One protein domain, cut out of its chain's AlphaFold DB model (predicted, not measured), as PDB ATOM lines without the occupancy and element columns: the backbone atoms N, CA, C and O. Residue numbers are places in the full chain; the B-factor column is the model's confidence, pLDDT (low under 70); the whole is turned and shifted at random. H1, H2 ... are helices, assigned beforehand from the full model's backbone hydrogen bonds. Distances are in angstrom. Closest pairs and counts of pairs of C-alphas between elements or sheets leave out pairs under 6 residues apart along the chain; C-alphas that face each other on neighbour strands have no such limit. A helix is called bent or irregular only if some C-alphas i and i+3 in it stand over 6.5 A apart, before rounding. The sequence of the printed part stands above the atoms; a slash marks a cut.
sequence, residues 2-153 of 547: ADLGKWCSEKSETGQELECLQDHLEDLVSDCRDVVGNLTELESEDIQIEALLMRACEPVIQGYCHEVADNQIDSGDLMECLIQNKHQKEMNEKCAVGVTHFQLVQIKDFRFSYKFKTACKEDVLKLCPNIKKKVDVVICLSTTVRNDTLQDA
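This is residues 2 to 153 of the 547 residues of the protein "Golgi apparatus protein 1" of Poeciliopsis prolifica (blackstripe livebearer) (UniProt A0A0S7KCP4). Three groups of crossed helices spread from a middle near H7 and the second half of H3: H1 and H2 beside H3, a cluster of H4 to H7, and an arm of H8 and H9. Residues 146 to 152 stick out at the arm's end. The 152 printed residues hold nine named helices, H1 to H9 in order, and no named strand: the class is all helix. The whole is compact, with a radius of gyration of the C-alphas of 17.1 A and spans of 52 by 43 by 26 A.

H1, residues 2 to 7, begins with C-alpha 2 at (24.072, -18.828, -2.327). H2 is residues 16 to 23, H3 30 to 45 (22.6 A), H4 51 to 64 (18.6 A), H5 66 to 69, H6 77 to 84, H7 93 to 106 (19.9 A) and H8 114 to 127 (19.0 A). H9, residues 134 to 150, 23.9 A, ends with C-alpha 150 at (8.771, 7.285, -42.671). H4 and H8 are irregular: C-alphas 56 and 59 are 7.7 A apart, and C-alphas 119 and 122 are 8.1 A apart.

H1 and H2 touch, about perpendicular at 79 degrees; their closest C-alphas, of Leu 4 and Glu 17, are 7.1 A apart. H3 touches H2 with residues 36 to 40 alone, closest at the C-alphas of Gln 22 and Val 36, 6.8 A. H6, the hub, touches H4, H5 and, only just, with 3 pairs of C-alphas within 8 A, H7; its closest C-alphas to these are Leu 82 to Val 60, 7.2 A, Leu 78 to Val 68, 5.8 A, and Ile 83 to Val 99, 6.7 A. H4 touches H7 with residues 53 to 57 alone; the C-alphas of Cys 57 and Cys 95, the closest, are 4.9 A apart. H8 touches H3 with residues 114 to 115 alone, closest at the C-alphas of Tyr 114 and Glu 45, 5.3 A. H8 touches H9 at a steep tilt of 60 degrees, the same way; the closest C-alphas, of Val 124 and Val 137, are 7.0 A apart. Every O i to N i+4 pair is within hydrogen-bond range in H1, H2, H3, H6, H7 and H9, against 8 of 10 in H4 and in H8; H5 is too short for such a pair.

The two C-alphas farthest apart, of Ser 12 and Asp 152, are 56.3 A apart. The printed part has no cut and no long link. Mean pLDDT of the printed part is 89.8; residues 71 to 74 are under 70.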
ATOM      1  N   ALA A   2      22.951 -19.784  -2.361       82.25
ATOM      2  CA  ALA A   2      24.072 -18.828  -2.327       82.25
ATOM      3  C   ALA A   2      23.653 -17.371  -2.617       82.25
ATOM      4  O   ALA A   2      24.023 -16.482  -1.859       82.25
ATOM      5  N   ASP A   3      22.832 -17.135  -3.648       87.56
ATOM      6  CA  ASP A   3      22.354 -15.782  -3.973       87.56
ATOM      7  C   ASP A   3      21.410 -15.206  -2.909       87.56
ATOM      8  O   ASP A   3      21.565 -14.050  -2.532       87.56
ATOM      9  N   LEU A   4      20.506 -16.024  -2.355       84.62
ATOM     10  CA  LEU A   4      19.635 -15.621  -1.240       84.62
ATOM     11  C   LEU A   4      20.451 -15.138  -0.037       84.62
ATOM     12  O   LEU A   4      20.196 -14.061   0.486       84.62
ATOM     13  N   GLY A   5      21.472 -15.899   0.369       86.25
ATOM     14  CA  GLY A   5      22.340 -15.498   1.476       86.25
ATOM     15  C   GLY A   5      23.226 -14.289   1.158       86.25
ATOM     16  O   GLY A   5      23.593 -13.554   2.069       86.25
ATOM     17  N   LYS A   6      23.578 -14.077  -0.116       90.38
ATOM     18  CA  LYS A   6      24.454 -12.982  -0.551       90.38
ATOM     19  C   LYS A   6      23.718 -11.647  -0.674       90.38
ATOM     20  O   LYS A   6      24.270 -10.630  -0.269       90.38
ATOM     21  N   TRP A   7      22.525 -11.656  -1.263       89.69
ATOM     22  CA  TRP A   7      21.794 -10.441  -1.632       89.69
ATOM     23  C   TRP A   7      20.585 -10.170  -0.733       89.69
ATOM     24  O   TRP A   7      20.236  -9.015  -0.523       89.69
ATOM     25  N   CYS A   8      19.969 -11.216  -0.176       90.44
ATOM     26  CA  CYS A   8      18.637 -11.143   0.429       90.44
ATOM     27  C   CYS A   8      18.584 -11.706   1.857       90.44
ATOM     28  O   CYS A   8      17.522 -12.101   2.324       90.44
ATOM     29  N   SER A   9      19.712 -11.746   2.570       86.25
ATOM     30  CA  SER A   9      19.809 -12.339   3.915       86.25
ATOM     31  C   SER A   9      18.937 -11.651   4.971       86.25
ATOM     32  O   SER A   9      18.562 -12.281   5.957       86.25
ATOM     33  N   GLU A  10      18.602 -10.376   4.764       83.88
ATOM     34  CA  GLU A  10      17.761  -9.574   5.661       83.88
ATOM     35  C   GLU A  10      16.259  -9.663   5.328       83.88
ATOM     36  O   GLU A  10      15.427  -9.153   6.080       83.88
ATOM     37  N   LYS A  11      15.888 -10.316   4.218       78.88
ATOM     38  CA  LYS A  11      14.501 -10.498   3.771       78.88
ATOM     39  C   LYS A  11      14.020 -11.877   4.208       78.88
ATOM     40  O   LYS A  11      14.455 -12.881   3.662       78.88
ATOM     41  N   SER A  12      13.189 -11.919   5.246       72.69
ATOM     42  CA  SER A  12      12.784 -13.173   5.908       72.69
ATOM     43  C   SER A  12      11.272 -13.383   5.984       72.69
ATOM     44  O   SER A  12      10.821 -14.418   6.479       72.69
ATOM     45  N   GLU A  13      10.481 -12.411   5.524       75.12
ATOM     46  CA  GLU A  13       9.034 -12.572   5.408       75.12
ATOM     47  C   GLU A  13       8.674 -13.174   4.050       75.12
ATOM     48  O   GLU A  13       9.284 -12.847   3.034       75.12
ATOM     49  N   THR A  14       7.632 -14.006   4.031       71.00
ATOM     50  CA  THR A  14       7.179 -14.720   2.834       71.00
ATOM     51  C   THR A  14       6.911 -13.770   1.667       71.00
ATOM     52  O   THR A  14       6.038 -12.910   1.758       71.00
ATOM     53  N   GLY A  15       7.649 -13.964   0.571       71.69
ATOM     54  CA  GLY A  15       7.515 -13.200  -0.675       71.69
ATOM     55  C   GLY A  15       8.602 -12.138  -0.851       71.69
ATOM     56  O   GLY A  15       8.984 -11.837  -1.980       71.69
ATOM     57  N   GLN A  16       9.198 -11.656   0.246       80.19
ATOM     58  CA  GLN A  16      10.272 -10.658   0.187       80.19
ATOM     59  C   GLN A  16      11.569 -11.221  -0.401       80.19
ATOM     60  O   GLN A  16      12.391 -10.470  -0.930       80.19
ATOM     61  N   GLU A  17      11.785 -12.534  -0.294       85.62
ATOM     62  CA  GLU A  17      12.958 -13.180  -0.872       85.62
ATOM     63  C   GLU A  17      12.930 -13.119  -2.398       85.62
ATOM     64  O   GLU A  17      13.955 -12.840  -3.020       85.62
ATOM     65  N   LEU A  18      11.761 -13.360  -2.999       85.69
ATOM     66  CA  LEU A  18      11.594 -13.306  -4.446       85.69
ATOM     67  C   LEU A  18      11.711 -11.871  -4.961       85.69
ATOM     68  O   LEU A  18      12.471 -11.648  -5.898       85.69
ATOM     69  N   GLU A  19      11.048 -10.917  -4.303       82.94
ATOM     70  CA  GLU A  19      11.130  -9.484  -4.626       82.94
ATOM     71  C   GLU A  19      12.594  -9.006  -4.639       82.94
ATOM     72  O   GLU A  19      13.084  -8.423  -5.607       82.94
ATOM     73  N   CYS A  20      13.363  -9.362  -3.607       88.69
ATOM     74  CA  CYS A  20      14.783  -9.024  -3.534       88.69
ATOM     75  C   CYS A  20      15.626  -9.704  -4.628       88.69
ATOM     76  O   CYS A  20      16.530  -9.089  -5.202       88.69
ATOM     77  N   LEU A  21      15.342 -10.967  -4.960       91.31
ATOM     78  CA  LEU A  21      16.023 -11.642  -6.067       91.31
ATOM     79  C   LEU A  21      15.678 -11.002  -7.423       91.31
ATOM     80  O   LEU A  21      16.557 -10.889  -8.277       91.31
ATOM     81  N   GLN A  22      14.434 -10.559  -7.622       90.44
ATOM     82  CA  GLN A  22      14.008  -9.814  -8.809       90.44
ATOM     83  C   GLN A  22      14.728  -8.465  -8.898       90.44
ATOM     84  O   GLN A  22      15.159  -8.071  -9.988       90.44
ATOM     85  N   ASP A  23      14.947  -7.780  -7.773       88.12
ATOM     86  CA  ASP A  23      15.744  -6.553  -7.704       88.12
ATOM     87  C   ASP A  23      17.184  -6.772  -8.185       88.12
ATOM     88  O   ASP A  23      17.670  -6.011  -9.029       88.12
ATOM     89  N   HIS A  24      17.799  -7.879  -7.769       90.00
ATOM     90  CA  HIS A  24      19.172  -8.267  -8.104       90.00
ATOM     91  C   HIS A  24      19.306  -9.199  -9.316       90.00
ATOM     92  O   HIS A  24      20.350  -9.823  -9.495       90.00
ATOM     93  N   LEU A  25      18.290  -9.297 -10.179       90.62
ATOM     94  CA  LEU A  25      18.238 -10.284 -11.268       90.62
ATOM     95  C   LEU A  25      19.496 -10.305 -12.161       90.62
ATOM     96  O   LEU A  25      19.945 -11.367 -12.598       90.62
ATOM     97  N   GLU A  26      20.082  -9.137 -12.441       88.25
ATOM     98  CA  GLU A  26      21.290  -9.022 -13.267       88.25
ATOM     99  C   GLU A  26      22.559  -9.540 -12.567       88.25
ATOM    100  O   GLU A  26      23.504  -9.943 -13.254       88.25
ATOM    101  N   ASP A  27      22.547  -9.615 -11.236       91.69
ATOM    102  CA  ASP A  27      23.657 -10.028 -10.375       91.69
ATOM    103  C   ASP A  27      23.599 -11.513  -9.965       91.69
ATOM    104  O   ASP A  27      24.571 -12.043  -9.414       91.69
ATOM    105  N   LEU A  28      22.473 -12.194 -10.222       92.75
ATOM    106  CA  LEU A  28      22.260 -13.601  -9.860       92.75
ATOM    107  C   LEU A  28      23.085 -14.557 -10.726       92.75
ATOM    108  O   LEU A  28      23.305 -14.307 -11.917       92.75
ATOM    109  N   VAL A  29      23.473 -15.712 -10.182       93.88
ATOM    110  CA  VAL A  29      24.064 -16.779 -11.010       93.88
ATOM    111  C   VAL A  29      23.026 -17.335 -11.996       93.88
ATOM    112  O   VAL A  29      21.826 -17.223 -11.750       93.88
ATOM    113  N   SER A  30      23.469 -17.929 -13.114       92.75
ATOM    114  CA  SER A  30      22.594 -18.363 -14.225       92.75
ATOM    115  C   SER A  30      21.382 -19.165 -13.764       92.75
ATOM    116  O   SER A  30      20.255 -18.810 -14.081       92.75
ATOM    117  N   ASP A  31      21.611 -20.187 -12.944       93.19
ATOM    118  CA  ASP A  31      20.565 -21.133 -12.562       93.19
ATOM    119  C   ASP A  31      19.511 -20.462 -11.669       93.19
ATOM    120  O   ASP A  31      18.314 -20.692 -11.822       93.19
ATOM    121  N   CYS A  32      19.947 -19.581 -10.760       93.38
ATOM    122  CA  CYS A  32      19.036 -18.807  -9.920       93.38
ATOM    123  C   CYS A  32      18.263 -17.787 -10.760       93.38
ATOM    124  O   CYS A  32      17.054 -17.644 -10.597       93.38
ATOM    125  N   ARG A  33      18.945 -17.116 -11.693       93.19
ATOM    126  CA  ARG A  33      18.350 -16.147 -12.616       93.19
ATOM    127  C   ARG A  33      17.271 -16.773 -13.495       93.19
ATOM    128  O   ARG A  33      16.230 -16.157 -13.688       93.19
ATOM    129  N   ASP A  34      17.505 -17.978 -14.003       92.25
ATOM    130  CA  ASP A  34      16.550 -18.684 -14.856       92.25
ATOM    131  C   ASP A  34      15.303 -19.104 -14.066       92.25
ATOM    132  O   ASP A  34      14.186 -18.929 -14.550       92.25
ATOM    133  N   VAL A  35      15.467 -19.583 -12.828       93.19
ATOM    134  CA  VAL A  35      14.334 -19.925 -11.950       93.19
ATOM    135  C   VAL A  35      13.530 -18.683 -11.568       93.19
ATOM    136  O   VAL A  35      12.311 -18.686 -11.725       93.19
ATOM    137  N   VAL A  36      14.197 -17.613 -11.121       92.88
ATOM    138  CA  VAL A  36      13.542 -16.340 -10.772       92.88
ATOM    139  C   VAL A  36      12.830 -15.763 -11.991       92.88
ATOM    140  O   VAL A  36      11.682 -15.345 -11.888       92.88
ATOM    141  N   GLY A  37      13.464 -15.800 -13.164       92.88
ATOM    142  CA  GLY A  37      12.865 -15.331 -14.407       92.88
ATOM    143  C   GLY A  37      11.628 -16.130 -14.822       92.88
ATOM    144  O   GLY A  37      10.632 -15.533 -15.216       92.88
ATOM    145  N   ASN A  38      11.656 -17.460 -14.700       92.62
ATOM    146  CA  ASN A  38      10.490 -18.295 -14.995       92.62
ATOM    147  C   ASN A  38       9.341 -18.034 -14.015       92.62
ATOM    148  O   ASN A  38       8.191 -17.981 -14.438       92.62
ATOM    149  N   LEU A  39       9.637 -17.849 -12.725       91.06
ATOM    150  CA  LEU A  39       8.612 -17.532 -11.730       91.06
ATOM    151  C   LEU A  39       8.000 -16.147 -11.975       91.06
ATOM    152  O   LEU A  39       6.785 -16.018 -11.982       91.06
ATOM    153  N   THR A  40       8.832 -15.154 -12.290       92.19
ATOM    154  CA  THR A  40       8.387 -13.793 -12.646       92.19
ATOM    155  C   THR A  40       7.521 -13.794 -13.909       92.19
ATOM    156  O   THR A  40       6.555 -13.048 -14.020       92.19
ATOM    157  N   GLU A  41       7.855 -14.638 -14.891       92.00
ATOM    158  CA  GLU A  41       7.026 -14.819 -16.083       92.00
ATOM    159  C   GLU A  41       5.639 -15.378 -15.720       92.00
ATOM    160  O   GLU A  41       4.642 -14.852 -16.212       92.00
ATOM    161  N   LEU A  42       5.569 -16.377 -14.835       90.00
ATOM    162  CA  LEU A  42       4.300 -16.941 -14.359       90.00
ATOM    163  C   LEU A  42       3.475 -15.914 -13.569       90.00
ATOM    164  O   LEU A  42       2.282 -15.798 -13.817       90.00
ATOM    165  N   GLU A  43       4.107 -15.117 -12.702       89.19
ATOM    166  CA  GLU A  43       3.451 -14.004 -11.987       89.19
ATOM    167  C   GLU A  43       2.865 -12.952 -12.941       89.19
ATOM    168  O   GLU A  43       1.903 -12.266 -12.607       89.19
ATOM    169  N   SER A  44       3.441 -12.803 -14.137       89.00
ATOM    170  CA  SER A  44       2.926 -11.882 -15.155       89.00
ATOM    171  C   SER A  44       1.758 -12.424 -15.969       89.00
ATOM    172  O   SER A  44       1.024 -11.630 -16.559       89.00
ATOM    173  N   GLU A  45       1.616 -13.746 -16.034       89.81
ATOM    174  CA  GLU A  45       0.450 -14.408 -16.617       89.81
ATOM    175  C   GLU A  45      -0.704 -14.400 -15.611       89.81
ATOM    176  O   GLU A  45      -1.801 -13.977 -15.961       89.81
ATOM    177  N   ASP A  46      -0.418 -14.774 -14.362       88.38
ATOM    178  CA  ASP A  46      -1.383 -14.841 -13.269       88.38
ATOM    179  C   ASP A  46      -0.866 -14.089 -12.037       88.38
ATOM    180  O   ASP A  46      -0.035 -14.585 -11.267       88.38
ATOM    181  N   ILE A  47      -1.384 -12.873 -11.831       85.06
ATOM    182  CA  ILE A  47      -0.951 -12.037 -10.705       85.06
ATOM    183  C   ILE A  47      -1.529 -12.515  -9.368       85.06
ATOM    184  O   ILE A  47      -1.088 -12.071  -8.307       85.06
ATOM    185  N   GLN A  48      -2.470 -13.467  -9.368       83.25
ATOM    186  CA  GLN A  48      -2.992 -14.040  -8.125       83.25
ATOM    187  C   GLN A  48      -1.920 -14.787  -7.322       83.25
ATOM    188  O   GLN A  48      -2.088 -14.997  -6.117       83.25
ATOM    189  N   ILE A  49      -0.799 -15.133  -7.964       82.88
ATOM    190  CA  ILE A  49       0.401 -15.673  -7.316       82.88
ATOM    191  C   ILE A  49       0.963 -14.676  -6.281       82.88
ATOM    192  O   ILE A  49       1.443 -15.101  -5.227       82.88
ATOM    193  N   GLU A  50       0.825 -13.364  -6.508       82.56
ATOM    194  CA  GLU A  50       1.231 -12.319  -5.563       82.56
ATOM    195  C   GLU A  50       0.074 -11.950  -4.606       82.56
ATOM    196  O   GLU A  50      -0.627 -10.941  -4.737       82.56
ATOM    197  N   ALA A  51      -0.110 -12.778  -3.576       84.00
ATOM    198  CA  ALA A  51      -1.163 -12.613  -2.574       84.00
ATOM    199  C   ALA A  51      -1.114 -11.287  -1.775       84.00
ATOM    200  O   ALA A  51      -2.161 -10.802  -1.325       84.00
ATOM    201  N   LEU A  52       0.069 -10.708  -1.542       84.88
ATOM    202  CA  LEU A  52       0.235  -9.429  -0.849       84.88
ATOM    203  C   LEU A  52      -0.252  -8.276  -1.731       84.88
ATOM    204  O   LEU A  52      -1.048  -7.455  -1.256       84.88
ATOM    205  N   LEU A  53       0.168  -8.247  -2.996       88.44
ATOM    206  CA  LEU A  53      -0.286  -7.267  -3.978       88.44
ATOM    207  C   LEU A  53      -1.798  -7.343  -4.171       88.44
ATOM    208  O   LEU A  53      -2.477  -6.323  -4.065       88.44
ATOM    209  N   MET A  54      -2.343  -8.546  -4.362       90.25
ATOM    210  CA  MET A  54      -3.782  -8.752  -4.535       90.25
ATOM    211  C   MET A  54      -4.586  -8.211  -3.355       90.25
ATOM    212  O   MET A  54      -5.523  -7.433  -3.537       90.25
ATOM    213  N   ARG A  55      -4.160  -8.514  -2.123       91.38
ATOM    214  CA  ARG A  55      -4.801  -7.977  -0.915       91.38
ATOM    215  C   ARG A  55      -4.715  -6.453  -0.840       91.38
ATOM    216  O   ARG A  55      -5.660  -5.808  -0.387       91.38
ATOM    217  N   ALA A  56      -3.582  -5.871  -1.229       93.44
ATOM    218  CA  ALA A  56      -3.418  -4.422  -1.239       93.44
ATOM    219  C   ALA A  56      -4.303  -3.756  -2.304       93.44
ATOM    220  O   ALA A  56      -4.826  -2.666  -2.063       93.44
ATOM    221  N   CYS A  57      -4.477  -4.407  -3.455       95.12
ATOM    222  CA  CYS A  57      -5.184  -3.892  -4.622       95.12
ATOM    223  C   CYS A  57      -6.684  -4.205  -4.657       95.12
ATOM    224  O   CYS A  57      -7.386  -3.634  -5.493       95.12
ATOM    225  N   GLU A  58      -7.190  -5.016  -3.725       94.81
ATOM    226  CA  GLU A  58      -8.603  -5.401  -3.606       94.81
ATOM    227  C   GLU A  58      -9.603  -4.248  -3.852       94.81
ATOM    228  O   GLU A  58     -10.524  -4.431  -4.650       94.81
ATOM    229  N   PRO A  59      -9.435  -3.030  -3.283       95.81
ATOM    230  CA  PRO A  59     -10.392  -1.945  -3.511       95.81
ATOM    231  C   PRO A  59     -10.480  -1.500  -4.979       95.81
ATOM    232  O   PRO A  59     -11.561  -1.172  -5.467       95.81
ATOM    233  N   VAL A  60      -9.351  -1.492  -5.695       95.56
ATOM    234  CA  VAL A  60      -9.303  -1.139  -7.123       95.56
ATOM    235  C   VAL A  60      -9.850  -2.280  -7.962       95.56
ATOM    236  O   VAL A  60     -10.593  -2.032  -8.911       95.56
ATOM    237  N   ILE A  61      -9.523  -3.521  -7.595       93.81
ATOM    238  CA  ILE A  61     -10.004  -4.715  -8.290       93.81
ATOM    239  C   ILE A  61     -11.532  -4.729  -8.287       93.81
ATOM    240  O   ILE A  61     -12.143  -4.767  -9.351       93.81
ATOM    241  N   GLN A  62     -12.149  -4.574  -7.118       93.50
ATOM    242  CA  GLN A  62     -13.606  -4.535  -6.989       93.50
ATOM    243  C   GLN A  62     -14.233  -3.324  -7.692       93.50
ATOM    244  O   GLN A  62     -15.298  -3.442  -8.296       93.50
ATOM    245  N   GLY A  63     -13.589  -2.154  -7.628       94.12
ATOM    246  CA  GLY A  63     -14.133  -0.920  -8.200       94.12
ATOM    247  C   GLY A  63     -14.047  -0.837  -9.725       94.12
ATOM    248  O   GLY A  63     -14.940  -0.272 -10.357       94.12
ATOM    249  N   TYR A  64     -12.984  -1.384 -10.319       94.25
ATOM    250  CA  TYR A  64     -12.628  -1.123 -11.720       94.25
ATOM    251  C   TYR A  64     -12.271  -2.366 -12.533       94.25
ATOM    252  O   TYR A  64     -12.439  -2.330 -13.750       94.25
ATOM    253  N   CYS A  65     -11.804  -3.446 -11.903       92.50
ATOM    254  CA  CYS A  65     -11.278  -4.627 -12.601       92.50
ATOM    255  C   CYS A  65     -12.082  -5.911 -12.345       92.50
ATOM    256  O   CYS A  65     -11.603  -6.993 -12.670       92.50
ATOM    257  N   HIS A  66     -13.295  -5.807 -11.789       89.50
ATOM    258  CA  HIS A  66     -14.109  -6.961 -11.390       89.50
ATOM    259  C   HIS A  66     -14.372  -7.936 -12.549       89.50
ATOM    260  O   HIS A  66     -14.153  -9.131 -12.397       89.50
ATOM    261  N   GLU A  67     -14.729  -7.428 -13.737       85.31
ATOM    262  CA  GLU A  67     -14.983  -8.261 -14.926       85.31
ATOM    263  C   GLU A  67     -13.770  -9.103 -15.325       85.31
ATOM    264  O   GLU A  67     -13.912 -10.199 -15.859       85.31
ATOM    265  N   VAL A  68     -12.571  -8.571 -15.089       85.06
ATOM    266  CA  VAL A  68     -11.313  -9.232 -15.424       85.06
ATOM    267  C   VAL A  68     -10.922 -10.224 -14.335       85.06
ATOM    268  O   VAL A  68     -10.483 -11.323 -14.650       85.06
ATOM    269  N   ALA A  69     -11.121  -9.861 -13.067       81.06
ATOM    270  CA  ALA A  69     -10.806 -10.708 -11.922       81.06
ATOM    271  C   ALA A  69     -11.700 -11.956 -11.826       81.06
ATOM    272  O   ALA A  69     -11.236 -13.005 -11.389       81.06
ATOM    273  N   ASP A  70     -12.962 -11.858 -12.255       77.69
ATOM    274  CA  ASP A  70     -13.912 -12.978 -12.242       77.69
ATOM    275  C   ASP A  70     -13.634 -14.013 -13.352       77.69
ATOM    276  O   ASP A  70     -14.096 -15.159 -13.280       77.69
ATOM    277  N   ASN A  71     -12.866 -13.641 -14.381       69.88
ATOM    278  CA  ASN A  71     -12.465 -14.567 -15.433       69.88
ATOM    279  C   ASN A  71     -11.372 -15.505 -14.903       69.88
ATOM    280  O   ASN A  71     -10.267 -15.084 -14.591       69.88
ATOM    281  N   GLN A  72     -11.652 -16.810 -14.866       59.69
ATOM    282  CA  GLN A  72     -10.741 -17.853 -14.351       59.69
ATOM    283  C   GLN A  72      -9.495 -18.109 -15.227       59.69
ATOM    284  O   GLN A  72      -8.804 -19.109 -15.049       59.69
ATOM    285  N   ILE A  73      -9.242 -17.255 -16.218       62.09
ATOM    286  CA  ILE A  73      -8.081 -17.312 -17.102       62.09
ATOM    287  C   ILE A  73      -7.431 -15.936 -16.995       62.09
ATOM    288  O   ILE A  73      -7.758 -15.045 -17.779       62.09
ATOM    289  N   ASP A  74      -6.568 -15.742 -15.997       65.44
ATOM    290  CA  ASP A  74      -5.737 -14.540 -15.969       65.44
ATOM    291  C   ASP A  74      -4.685 -14.684 -17.074       65.44
ATOM    292  O   ASP A  74      -3.930 -15.655 -17.124       65.44
ATOM    293  N   SER A  75      -4.737 -13.776 -18.047       78.12
ATOM    294  CA  SER A  75      -3.829 -13.728 -19.196       78.12
ATOM    295  C   SER A  75      -2.977 -12.454 -19.158       78.12
ATOM    296  O   SER A  75      -2.661 -11.832 -20.179       78.12
ATOM    297  N   GLY A  76      -2.655 -12.020 -17.936       81.38
ATOM    298  CA  GLY A  76      -2.085 -10.714 -17.618       81.38
ATOM    299  C   GLY A  76      -3.086  -9.561 -17.744       81.38
ATOM    300  O   GLY A  76      -2.688  -8.394 -17.775       81.38
ATOM    301  N   ASP A  77      -4.385  -9.850 -17.876       88.12
ATOM    302  CA  ASP A  77      -5.428  -8.832 -18.034       88.12
ATOM    303  C   ASP A  77      -5.619  -8.035 -16.742       88.12
ATOM    304  O   ASP A  77      -5.840  -6.819 -16.781       88.12
ATOM    305  N   LEU A  78      -5.518  -8.708 -15.590       89.88
ATOM    306  CA  LEU A  78      -5.764  -8.077 -14.301       89.88
ATOM    307  C   LEU A  78      -4.690  -7.039 -13.974       89.88
ATOM    308  O   LEU A  78      -5.014  -5.908 -13.604       89.88
ATOM    309  N   MET A  79      -3.420  -7.390 -14.186       89.94
ATOM    310  CA  MET A  79      -2.307  -6.457 -14.019       89.94
ATOM    311  C   MET A  79      -2.430  -5.249 -14.958       89.94
ATOM    312  O   MET A  79      -2.268  -4.115 -14.510       89.94
ATOM    313  N   GLU A  80      -2.777  -5.449 -16.234       90.00
ATOM    314  CA  GLU A  80      -2.982  -4.325 -17.160       90.00
ATOM    315  C   GLU A  80      -4.107  -3.393 -16.672       90.00
ATOM    316  O   GLU A  80      -3.958  -2.170 -16.687       90.00
ATOM    317  N   CYS A  81      -5.208  -3.949 -16.155       91.94
ATOM    318  CA  CYS A  81      -6.283  -3.146 -15.575       91.94
ATOM    319  C   CYS A  81      -5.821  -2.344 -14.345       91.94
ATOM    320  O   CYS A  81      -6.165  -1.162 -14.217       91.94
ATOM    321  N   LEU A  82      -5.018  -2.947 -13.461       92.81
ATOM    322  CA  LEU A  82      -4.431  -2.255 -12.309       92.81
ATOM    323  C   LEU A  82      -3.525  -1.103 -12.754       92.81
ATOM    324  O   LEU A  82      -3.655   0.005 -12.227       92.81
ATOM    325  N   ILE A  83      -2.674  -1.328 -13.762       92.12
ATOM    326  CA  ILE A  83      -1.795  -0.306 -14.345       92.12
ATOM    327  C   ILE A  83      -2.615   0.866 -14.905       92.12
ATOM    328  O   ILE A  83      -2.360   2.027 -14.577       92.12
ATOM    329  N   GLN A  84      -3.661   0.578 -15.684       89.88
ATOM    330  CA  GLN A  84      -4.541   1.599 -16.264       89.88
ATOM    331  C   GLN A  84      -5.311   2.413 -15.207       89.88
ATOM    332  O   GLN A  84      -5.737   3.541 -15.480       89.88
ATOM    333  N   ASN A  85      -5.475   1.869 -13.997       91.31
ATOM    334  CA  ASN A  85      -6.202   2.483 -12.886       91.31
ATOM    335  C   ASN A  85      -5.302   2.919 -11.710       91.31
ATOM    336  O   ASN A  85      -5.819   3.270 -10.648       91.31
ATOM    337  N   LYS A  86      -3.976   3.023 -11.906       91.06
ATOM    338  CA  LYS A  86      -2.980   3.503 -10.913       91.06
ATOM    339  C   LYS A  86      -3.265   4.864 -10.273       91.06
ATOM    340  O   LYS A  86      -2.604   5.246  -9.311       91.06
ATOM    341  N   HIS A  87      -4.192   5.639 -10.822       86.25
ATOM    342  CA  HIS A  87      -4.480   6.997 -10.360       86.25
ATOM    343  C   HIS A  87      -5.932   7.187  -9.914       86.25
ATOM    344  O   HIS A  87      -6.371   8.323  -9.733       86.25
ATOM    345  N   GLN A  88      -6.680   6.090  -9.751       90.06
ATOM    346  CA  GLN A  88      -8.006   6.129  -9.138       90.06
ATOM    347  C   GLN A  88      -7.897   6.371  -7.634       90.06
ATOM    348  O   GLN A  88      -6.871   6.102  -7.013       90.06
ATOM    349  N   LYS A  89      -8.969   6.874  -7.024       91.38
ATOM    350  CA  LYS A  89      -8.993   7.215  -5.593       91.38
ATOM    351  C   LYS A  89      -8.830   5.978  -4.699       91.38
ATOM    352  O   LYS A  89      -8.308   6.071  -3.592       91.38
ATOM    353  N   GLU A  90      -9.289   4.838  -5.186       94.19
ATOM    354  CA  GLU A  90      -9.280   3.525  -4.551       94.19
ATOM    355  C   GLU A  90      -7.865   2.916  -4.535       94.19
ATOM    356  O   GLU A  90      -7.594   1.998  -3.759       94.19
ATOM    357  N   MET A  91      -6.948   3.460  -5.349       94.31
ATOM    358  CA  MET A  91      -5.544   3.066  -5.409       94.31
ATOM    359  C   MET A  91      -4.793   3.596  -4.181       94.31
ATOM    360  O   MET A  91      -4.306   4.726  -4.154       94.31
ATOM    361  N   ASN A  92      -4.717   2.773  -3.134       93.31
ATOM    362  CA  ASN A  92      -3.949   3.099  -1.935       93.31
ATOM    363  C   ASN A  92      -2.431   3.027  -2.184       93.31
ATOM    364  O   ASN A  92      -1.967   2.440  -3.161       93.31
ATOM    365  N   GLU A  93      -1.649   3.591  -1.261       92.19
ATOM    366  CA  GLU A  93      -0.186   3.660  -1.370       92.19
ATOM    367  C   GLU A  93       0.468   2.279  -1.537       92.19
ATOM    368  O   GLU A  93       1.369   2.129  -2.356       92.19
ATOM    369  N   LYS A  94      -0.015   1.251  -0.828       92.62
ATOM    370  CA  LYS A  94       0.555  -0.103  -0.902       92.62
ATOM    371  C   LYS A  94       0.347  -0.730  -2.279       92.62
ATOM    372  O   LYS A  94       1.300  -1.244  -2.853       92.62
ATOM    373  N   CYS A  95      -0.868  -0.650  -2.823       94.56
ATOM    374  CA  CYS A  95      -1.150  -1.148  -4.168       94.56
ATOM    375  C   CYS A  95      -0.388  -0.340  -5.228       94.56
ATOM    376  O   CYS A  95       0.228  -0.923  -6.111       94.56
ATOM    377  N   ALA A  96      -0.340   0.992  -5.103       92.81
ATOM    378  CA  ALA A  96       0.398   1.841  -6.035       92.81
ATOM    379  C   ALA A  96       1.895   1.494  -6.077       92.81
ATOM    380  O   ALA A  96       2.477   1.395  -7.161       92.81
ATOM    381  N   VAL A  97       2.515   1.292  -4.906       90.50
ATOM    382  CA  VAL A  97       3.917   0.874  -4.789       90.50
ATOM    383  C   VAL A  97       4.117  -0.509  -5.396       90.50
ATOM    384  O   VAL A  97       5.021  -0.664  -6.209       90.50
ATOM    385  N   GLY A  98       3.257  -1.476  -5.074       91.12
ATOM    386  CA  GLY A  98       3.369  -2.839  -5.588       91.12
ATOM    387  C   GLY A  98       3.192  -2.939  -7.109       91.12
ATOM    388  O   GLY A  98       4.029  -3.528  -7.784       91.12
ATOM    389  N   VAL A  99       2.184  -2.270  -7.684       93.38
ATOM    390  CA  VAL A  99       1.992  -2.201  -9.149       93.38
ATOM    391  C   VAL A  99       3.190  -1.532  -9.825       93.38
ATOM    392  O   VAL A  99       3.674  -1.993 -10.856       93.38
ATOM    393  N   THR A 100       3.713  -0.456  -9.233       92.00
ATOM    394  CA  THR A 100       4.896   0.231  -9.766       92.00
ATOM    395  C   THR A 100       6.144  -0.647  -9.687       92.00
ATOM    396  O   THR A 100       6.924  -0.677 -10.637       92.00
ATOM    397  N   HIS A 101       6.339  -1.369  -8.580       90.31
ATOM    398  CA  HIS A 101       7.428  -2.332  -8.436       90.31
ATOM    399  C   HIS A 101       7.334  -3.398  -9.528       90.31
ATOM    400  O   HIS A 101       8.308  -3.632 -10.241       90.31
ATOM    401  N   PHE A 102       6.139  -3.953  -9.745       91.25
ATOM    402  CA  PHE A 102       5.913  -4.933 -10.797       91.25
ATOM    403  C   PHE A 102       6.311  -4.395 -12.178       91.25
ATOM    404  O   PHE A 102       7.089  -5.031 -12.884       91.25
ATOM    405  N   GLN A 103       5.896  -3.175 -12.542       92.94
ATOM    406  CA  GLN A 103       6.311  -2.546 -13.806       92.94
ATOM    407  C   GLN A 103       7.840  -2.369 -13.919       92.94
ATOM    408  O   GLN A 103       8.399  -2.554 -15.004       92.94
ATOM    409  N   LEU A 104       8.541  -2.062 -12.819       92.19
ATOM    410  CA  LEU A 104      10.010  -1.967 -12.786       92.19
ATOM    411  C   LEU A 104      10.702  -3.331 -12.934       92.19
ATOM    412  O   LEU A 104      11.800  -3.409 -13.488       92.19
ATOM    413  N   VAL A 105      10.078  -4.414 -12.478       91.75
ATOM    414  CA  VAL A 105      10.558  -5.774 -12.754       91.75
ATOM    415  C   VAL A 105      10.333  -6.108 -14.228       91.75
ATOM    416  O   VAL A 105      11.267  -6.547 -14.904       91.75
ATOM    417  N   GLN A 106       9.151  -5.802 -14.772       92.81
ATOM    418  CA  GLN A 106       8.805  -6.092 -16.166       92.81
ATOM    419  C   GLN A 106       9.762  -5.471 -17.188       92.81
ATOM    420  O   GLN A 106       9.946  -6.023 -18.272       92.81
ATOM    421  N   ILE A 107      10.374  -4.319 -16.894       93.31
ATOM    422  CA  ILE A 107      11.310  -3.692 -17.838       93.31
ATOM    423  C   ILE A 107      12.622  -4.479 -18.017       93.31
ATOM    424  O   ILE A 107      13.290  -4.323 -19.047       93.31
ATOM    425  N   LYS A 108      12.982  -5.348 -17.059       91.25
ATOM    426  CA  LYS A 108      14.260  -6.085 -17.042       91.25
ATOM    427  C   LYS A 108      14.335  -7.200 -18.088       91.25
ATOM    428  O   LYS A 108      15.421  -7.478 -18.592       91.25
ATOM    429  N   ASP A 109      13.208  -7.804 -18.461       94.06
ATOM    430  CA  ASP A 109      13.127  -8.815 -19.522       94.06
ATOM    431  C   ASP A 109      11.748  -8.758 -20.190       94.06
ATOM    432  O   ASP A 109      10.726  -8.748 -19.508       94.06
ATOM    433  N   PHE A 110      11.691  -8.744 -21.522       94.81
ATOM    434  CA  PHE A 110      10.421  -8.658 -22.254       94.81
ATOM    435  C   PHE A 110       9.477  -9.834 -21.967       94.81
ATOM    436  O   PHE A 110       8.271  -9.716 -22.181       94.81
ATOM    437  N   ARG A 111      10.016 -10.965 -21.494       94.19
ATOM    438  CA  ARG A 111       9.229 -12.137 -21.104       94.19
ATOM    439  C   ARG A 111       8.390 -11.898 -19.855       94.19
ATOM    440  O   ARG A 111       7.370 -12.551 -19.715       94.19
ATOM    441  N   PHE A 112       8.781 -10.952 -19.003       94.25
ATOM    442  CA  PHE A 112       8.070 -10.627 -17.764       94.25
ATOM    443  C   PHE A 112       6.801  -9.799 -17.992       94.25
ATOM    444  O   PHE A 112       6.088  -9.495 -17.046       94.25
ATOM    445  N   SER A 113       6.501  -9.413 -19.236       93.44
ATOM    446  CA  SER A 113       5.166  -8.957 -19.624       93.44
ATOM    447  C   SER A 113       4.540 -10.039 -20.494       93.44
ATOM    448  O   SER A 113       4.857 -10.148 -21.684       93.44
ATOM    449  N   TYR A 114       3.662 -10.858 -19.909       92.62
ATOM    450  CA  TYR A 114       3.008 -11.963 -20.610       92.62
ATOM    451  C   TYR A 114       2.326 -11.509 -21.904       92.62
ATOM    452  O   TYR A 114       2.550 -12.092 -22.969       92.62
ATOM    453  N   LYS A 115       1.549 -10.421 -21.853       92.62
ATOM    454  CA  LYS A 115       0.867  -9.876 -23.032       92.62
ATOM    455  C   LYS A 115       1.839  -9.407 -24.101       92.62
ATOM    456  O   LYS A 115       1.659  -9.744 -25.275       92.62
ATOM    457  N   PHE A 116       2.898  -8.692 -23.718       95.50
ATOM    458  CA  PHE A 116       3.924  -8.247 -24.659       95.50
ATOM    459  C   PHE A 116       4.655  -9.421 -25.298       95.50
ATOM    460  O   PHE A 116       4.733  -9.505 -26.524       95.50
ATOM    461  N   LYS A 117       5.105 -10.389 -24.497       95.12
ATOM    462  CA  LYS A 117       5.707 -11.630 -24.983       95.12
ATOM    463  C   LYS A 117       4.775 -12.333 -25.969       95.12
ATOM    464  O   LYS A 117       5.175 -12.624 -27.094       95.12
ATOM    465  N   THR A 118       3.530 -12.580 -25.588       94.75
ATOM    466  CA  THR A 118       2.559 -13.327 -26.401       94.75
ATOM    467  C   THR A 118       2.158 -12.580 -27.677       94.75
ATOM    468  O   THR A 118       1.798 -13.203 -28.683       94.75
ATOM    469  N   ALA A 119       2.221 -11.248 -27.679       96.69
ATOM    470  CA  ALA A 119       1.966 -10.428 -28.857       96.69
ATOM    471  C   ALA A 119       3.181 -10.295 -29.786       96.69
ATOM    472  O   ALA A 119       2.992 -10.271 -31.000       96.69
ATOM    473  N   CYS A 120       4.397 -10.222 -29.233       97.62
ATOM    474  CA  CYS A 120       5.593  -9.782 -29.953       97.62
ATOM    475  C   CYS A 120       6.699 -10.832 -30.106       97.62
ATOM    476  O   CYS A 120       7.629 -10.587 -30.865       97.62
ATOM    477  N   LYS A 121       6.642 -11.999 -29.446       95.88
ATOM    478  CA  LYS A 121       7.749 -12.983 -29.419       95.88
ATOM    479  C   LYS A 121       8.340 -13.300 -30.797       95.88
ATOM    480  O   LYS A 121       9.559 -13.319 -30.937       95.88
ATOM    481  N   GLU A 122       7.506 -13.546 -31.804       96.44
ATOM    482  CA  GLU A 122       7.976 -13.855 -33.163       96.44
ATOM    483  C   GLU A 122       8.685 -12.662 -33.816       96.44
ATOM    484  O   GLU A 122       9.756 -12.821 -34.405       96.44
ATOM    485  N   ASP A 123       8.126 -11.460 -33.657       97.50
ATOM    486  CA  ASP A 123       8.717 -10.220 -34.157       97.50
ATOM    487  C   ASP A 123      10.059  -9.933 -33.465       97.50
ATOM    488  O   ASP A 123      11.027  -9.584 -34.138       97.50
ATOM    489  N   VAL A 124      10.159 -10.154 -32.149       97.38
ATOM    490  CA  VAL A 124      11.403  -9.989 -31.375       97.38
ATOM    491  C   VAL A 124      12.494 -10.924 -31.885       97.38
ATOM    492  O   VAL A 124      13.596 -10.469 -32.190       97.38
ATOM    493  N   LEU A 125      12.187 -12.217 -32.033       95.75
ATOM    494  CA  LEU A 125      13.151 -13.211 -32.511       95.75
ATOM    495  C   LEU A 125      13.652 -12.903 -33.929       95.75
ATOM    496  O   LEU A 125      14.801 -13.199 -34.253       95.75
ATOM    497  N   LYS A 126      12.801 -12.306 -34.767       96.56
ATOM    498  CA  LYS A 126      13.121 -11.973 -36.158       96.56
ATOM    499  C   LYS A 126      13.854 -10.637 -36.310       96.56
ATOM    500  O   LYS A 126      14.737 -10.532 -37.158       96.56
ATOM    501  N   LEU A 127      13.453  -9.611 -35.561       97.25
ATOM    502  CA  LEU A 127      13.844  -8.215 -35.805       97.25
ATOM    503  C   LEU A 127      14.828  -7.664 -34.768       97.25
ATOM    504  O   LEU A 127      15.588  -6.756 -35.093       97.25
ATOM    505  N   CYS A 128      14.843  -8.217 -33.553       96.50
ATOM    506  CA  CYS A 128      15.612  -7.707 -32.415       96.50
ATOM    507  C   CYS A 128      16.501  -8.808 -31.795       96.50
ATOM    508  O   CYS A 128      16.350  -9.141 -30.616       96.50
ATOM    509  N   PRO A 129      17.424  -9.416 -32.571       92.62
ATOM    510  CA  PRO A 129      18.230 -10.531 -32.087       92.62
ATOM    511  C   PRO A 129      19.140 -10.101 -30.928       92.62
ATOM    512  O   PRO A 129      19.751  -9.035 -30.964       92.62
ATOM    513  N   ASN A 130      19.281 -10.975 -29.927       90.50
ATOM    514  CA  ASN A 130      20.120 -10.789 -28.731       90.50
ATOM    515  C   ASN A 130      19.680  -9.680 -27.760       90.50
ATOM    516  O   ASN A 130      20.431  -9.350 -26.843       90.50
ATOM    517  N   ILE A 131      18.468  -9.140 -27.905       93.00
ATOM    518  CA  ILE A 131      17.901  -8.182 -26.954       93.00
ATOM    519  C   ILE A 131      16.960  -8.922 -25.995       93.00
ATOM    520  O   ILE A 131      16.065  -9.642 -26.433       93.00
ATOM    521  N   LYS A 132      17.177  -8.761 -24.684       90.00
ATOM    522  CA  LYS A 132      16.322  -9.353 -23.636       90.00
ATOM    523  C   LYS A 132      15.513  -8.316 -22.862       90.00
ATOM    524  O   LYS A 132      14.358  -8.578 -22.555       90.00
ATOM    525  N   LYS A 133      16.082  -7.147 -22.556       93.69
ATOM    526  CA  LYS A 133      15.397  -6.107 -21.772       93.69
ATOM    527  C   LYS A 133      14.156  -5.610 -22.512       93.69
ATOM    528  O   LYS A 133      14.238  -5.327 -23.707       93.69
ATOM    529  N   LYS A 134      13.021  -5.484 -21.815       95.00
ATOM    530  CA  LYS A 134      11.743  -5.075 -22.429       95.00
ATOM    531  C   LYS A 134      11.873  -3.714 -23.105       95.00
ATOM    532  O   LYS A 134      11.486  -3.572 -24.256       95.00
ATOM    533  N   VAL A 135      12.492  -2.755 -22.418       93.94
ATOM    534  CA  VAL A 135      12.701  -1.381 -22.909       93.94
ATOM    535  C   VAL A 135      13.481  -1.368 -24.225       93.94
ATOM    536  O   VAL A 135      13.054  -0.744 -25.192       93.94
ATOM    537  N   ASP A 136      14.572  -2.128 -24.307       94.44
ATOM    538  CA  ASP A 136      15.391  -2.204 -25.521       94.44
ATOM    539  C   ASP A 136      14.631  -2.872 -26.680       94.44
ATOM    540  O   ASP A 136      14.765  -2.473 -27.840       94.44
ATOM    541  N   VAL A 137      13.793  -3.872 -26.376       96.69
ATOM    542  CA  VAL A 137      12.904  -4.499 -27.362       96.69
ATOM    543  C   VAL A 137      11.855  -3.503 -27.862       96.69
ATOM    544  O   VAL A 137      11.651  -3.399 -29.074       96.69
ATOM    545  N   VAL A 138      11.219  -2.748 -26.962       96.50
ATOM    546  CA  VAL A 138      10.247  -1.701 -27.308       96.50
ATOM    547  C   VAL A 138      10.901  -0.654 -28.208       96.50
ATOM    548  O   VAL A 138      10.360  -0.346 -29.268       96.50
ATOM    549  N   ILE A 139      12.104  -0.175 -27.877       93.19
ATOM    550  CA  ILE A 139      12.865   0.780 -28.702       93.19
ATOM    551  C   ILE A 139      13.203   0.188 -30.082       93.19
ATOM    552  O   ILE A 139      13.061   0.863 -31.104       93.19
ATOM    553  N   CYS A 140      13.628  -1.075 -30.144       96.75
ATOM    554  CA  CYS A 140      13.953  -1.756 -31.399       96.75
ATOM    555  C   CYS A 140      12.729  -1.886 -32.330       96.75
ATOM    556  O   CYS A 140      12.784  -1.525 -33.516       96.75
ATOM    557  N   LEU A 141      11.604  -2.369 -31.798       97.50
ATOM    558  CA  LEU A 141      10.376  -2.570 -32.566       97.50
ATOM    559  C   LEU A 141       9.728  -1.237 -32.952       97.50
ATOM    560  O   LEU A 141       9.363  -1.065 -34.116       97.50
ATOM    561  N   SER A 142       9.655  -0.269 -32.036       94.50
ATOM    562  CA  SER A 142       9.115   1.072 -32.318       94.50
ATOM    563  C   SER A 142       9.934   1.798 -33.380       94.50
ATOM    564  O   SER A 142       9.378   2.349 -34.329       94.50
ATOM    565  N   THR A 143      11.267   1.706 -33.317       93.00
ATOM    566  CA  THR A 143      12.157   2.251 -34.351       93.00
ATOM    567  C   THR A 143      11.899   1.597 -35.706       93.00
ATOM    568  O   THR A 143      11.904   2.285 -36.730       93.00
ATOM    569  N   THR A 144      11.641   0.288 -35.728       95.44
ATOM    570  CA  THR A 144      11.294  -0.447 -36.950       95.44
ATOM    571  C   THR A 144       9.982   0.069 -37.546       95.44
ATOM    572  O   THR A 144       9.969   0.462 -38.714       95.44
ATOM    573  N   VAL A 145       8.919   0.171 -36.738       93.69
ATOM    574  CA  VAL A 145       7.608   0.714 -37.150       93.69
ATOM    575  C   VAL A 145       7.734   2.152 -37.651       93.69
ATOM    576  O   VAL A 145       7.206   2.513 -38.707       93.69
ATOM    577  N   ARG A 146       8.475   2.989 -36.921       89.12
ATOM    578  CA  ARG A 146       8.716   4.384 -37.291       89.12
ATOM    579  C   ARG A 146       9.427   4.479 -38.636       89.12
ATOM    580  O   ARG A 146       9.007   5.251 -39.490       89.12
ATOM    581  N   ASN A 147      10.495   3.710 -38.840       89.69
ATOM    582  CA  ASN A 147      11.259   3.744 -40.085       89.69
ATOM    583  C   ASN A 147      10.423   3.265 -41.279       89.69
ATOM    584  O   ASN A 147      10.460   3.914 -42.320       89.69
ATOM    585  N   ASP A 148       9.632   2.202 -41.116       93.06
ATOM    586  CA  ASP A 148       8.713   1.716 -42.155       93.06
ATOM    587  C   ASP A 148       7.664   2.784 -42.507       93.06
ATOM    588  O   ASP A 148       7.387   3.034 -43.678       93.06
ATOM    589  N   THR A 149       7.142   3.486 -41.494       87.50
ATOM    590  CA  THR A 149       6.195   4.597 -41.673       87.50
ATOM    591  C   THR A 149       6.828   5.784 -42.401       87.50
ATOM    592  O   THR A 149       6.220   6.350 -43.302       87.50
ATOM    593  N   LEU A 150       8.059   6.163 -42.046       82.12
ATOM    594  CA  LEU A 150       8.771   7.285 -42.671       82.12
ATOM    595  C   LEU A 150       9.227   6.998 -44.109       82.12
ATOM    596  O   LEU A 150       9.503   7.937 -44.853       82.12
ATOM    597  N   GLN A 151       9.354   5.724 -44.479       88.62
ATOM    598  CA  GLN A 151       9.738   5.287 -45.822       88.62
ATOM    599  C   GLN A 151       8.531   4.974 -46.716       88.62
ATOM    600  O   GLN A 151       8.727   4.454 -47.815       88.62
ATOM    601  N   ASP A 152       7.307   5.263 -46.256       86.56
ATOM    602  CA  ASP A 152       6.058   4.906 -46.937       86.56
ATOM    603  C   ASP A 152       6.043   3.422 -47.361       86.56
ATOM    604  O   ASP A 152       5.621   3.056 -48.464       86.56
ATOM    605  N   ALA A 153       6.564   2.547 -46.490       88.81
ATOM    606  CA  ALA A 153       6.632   1.121 -46.762       88.81
ATOM    607  C   ALA A 153       5.217   0.560 -46.959       88.81
ATOM    608  O   ALA A 153       4.307   0.828 -46.173       88.81
TER     609      ALA A 153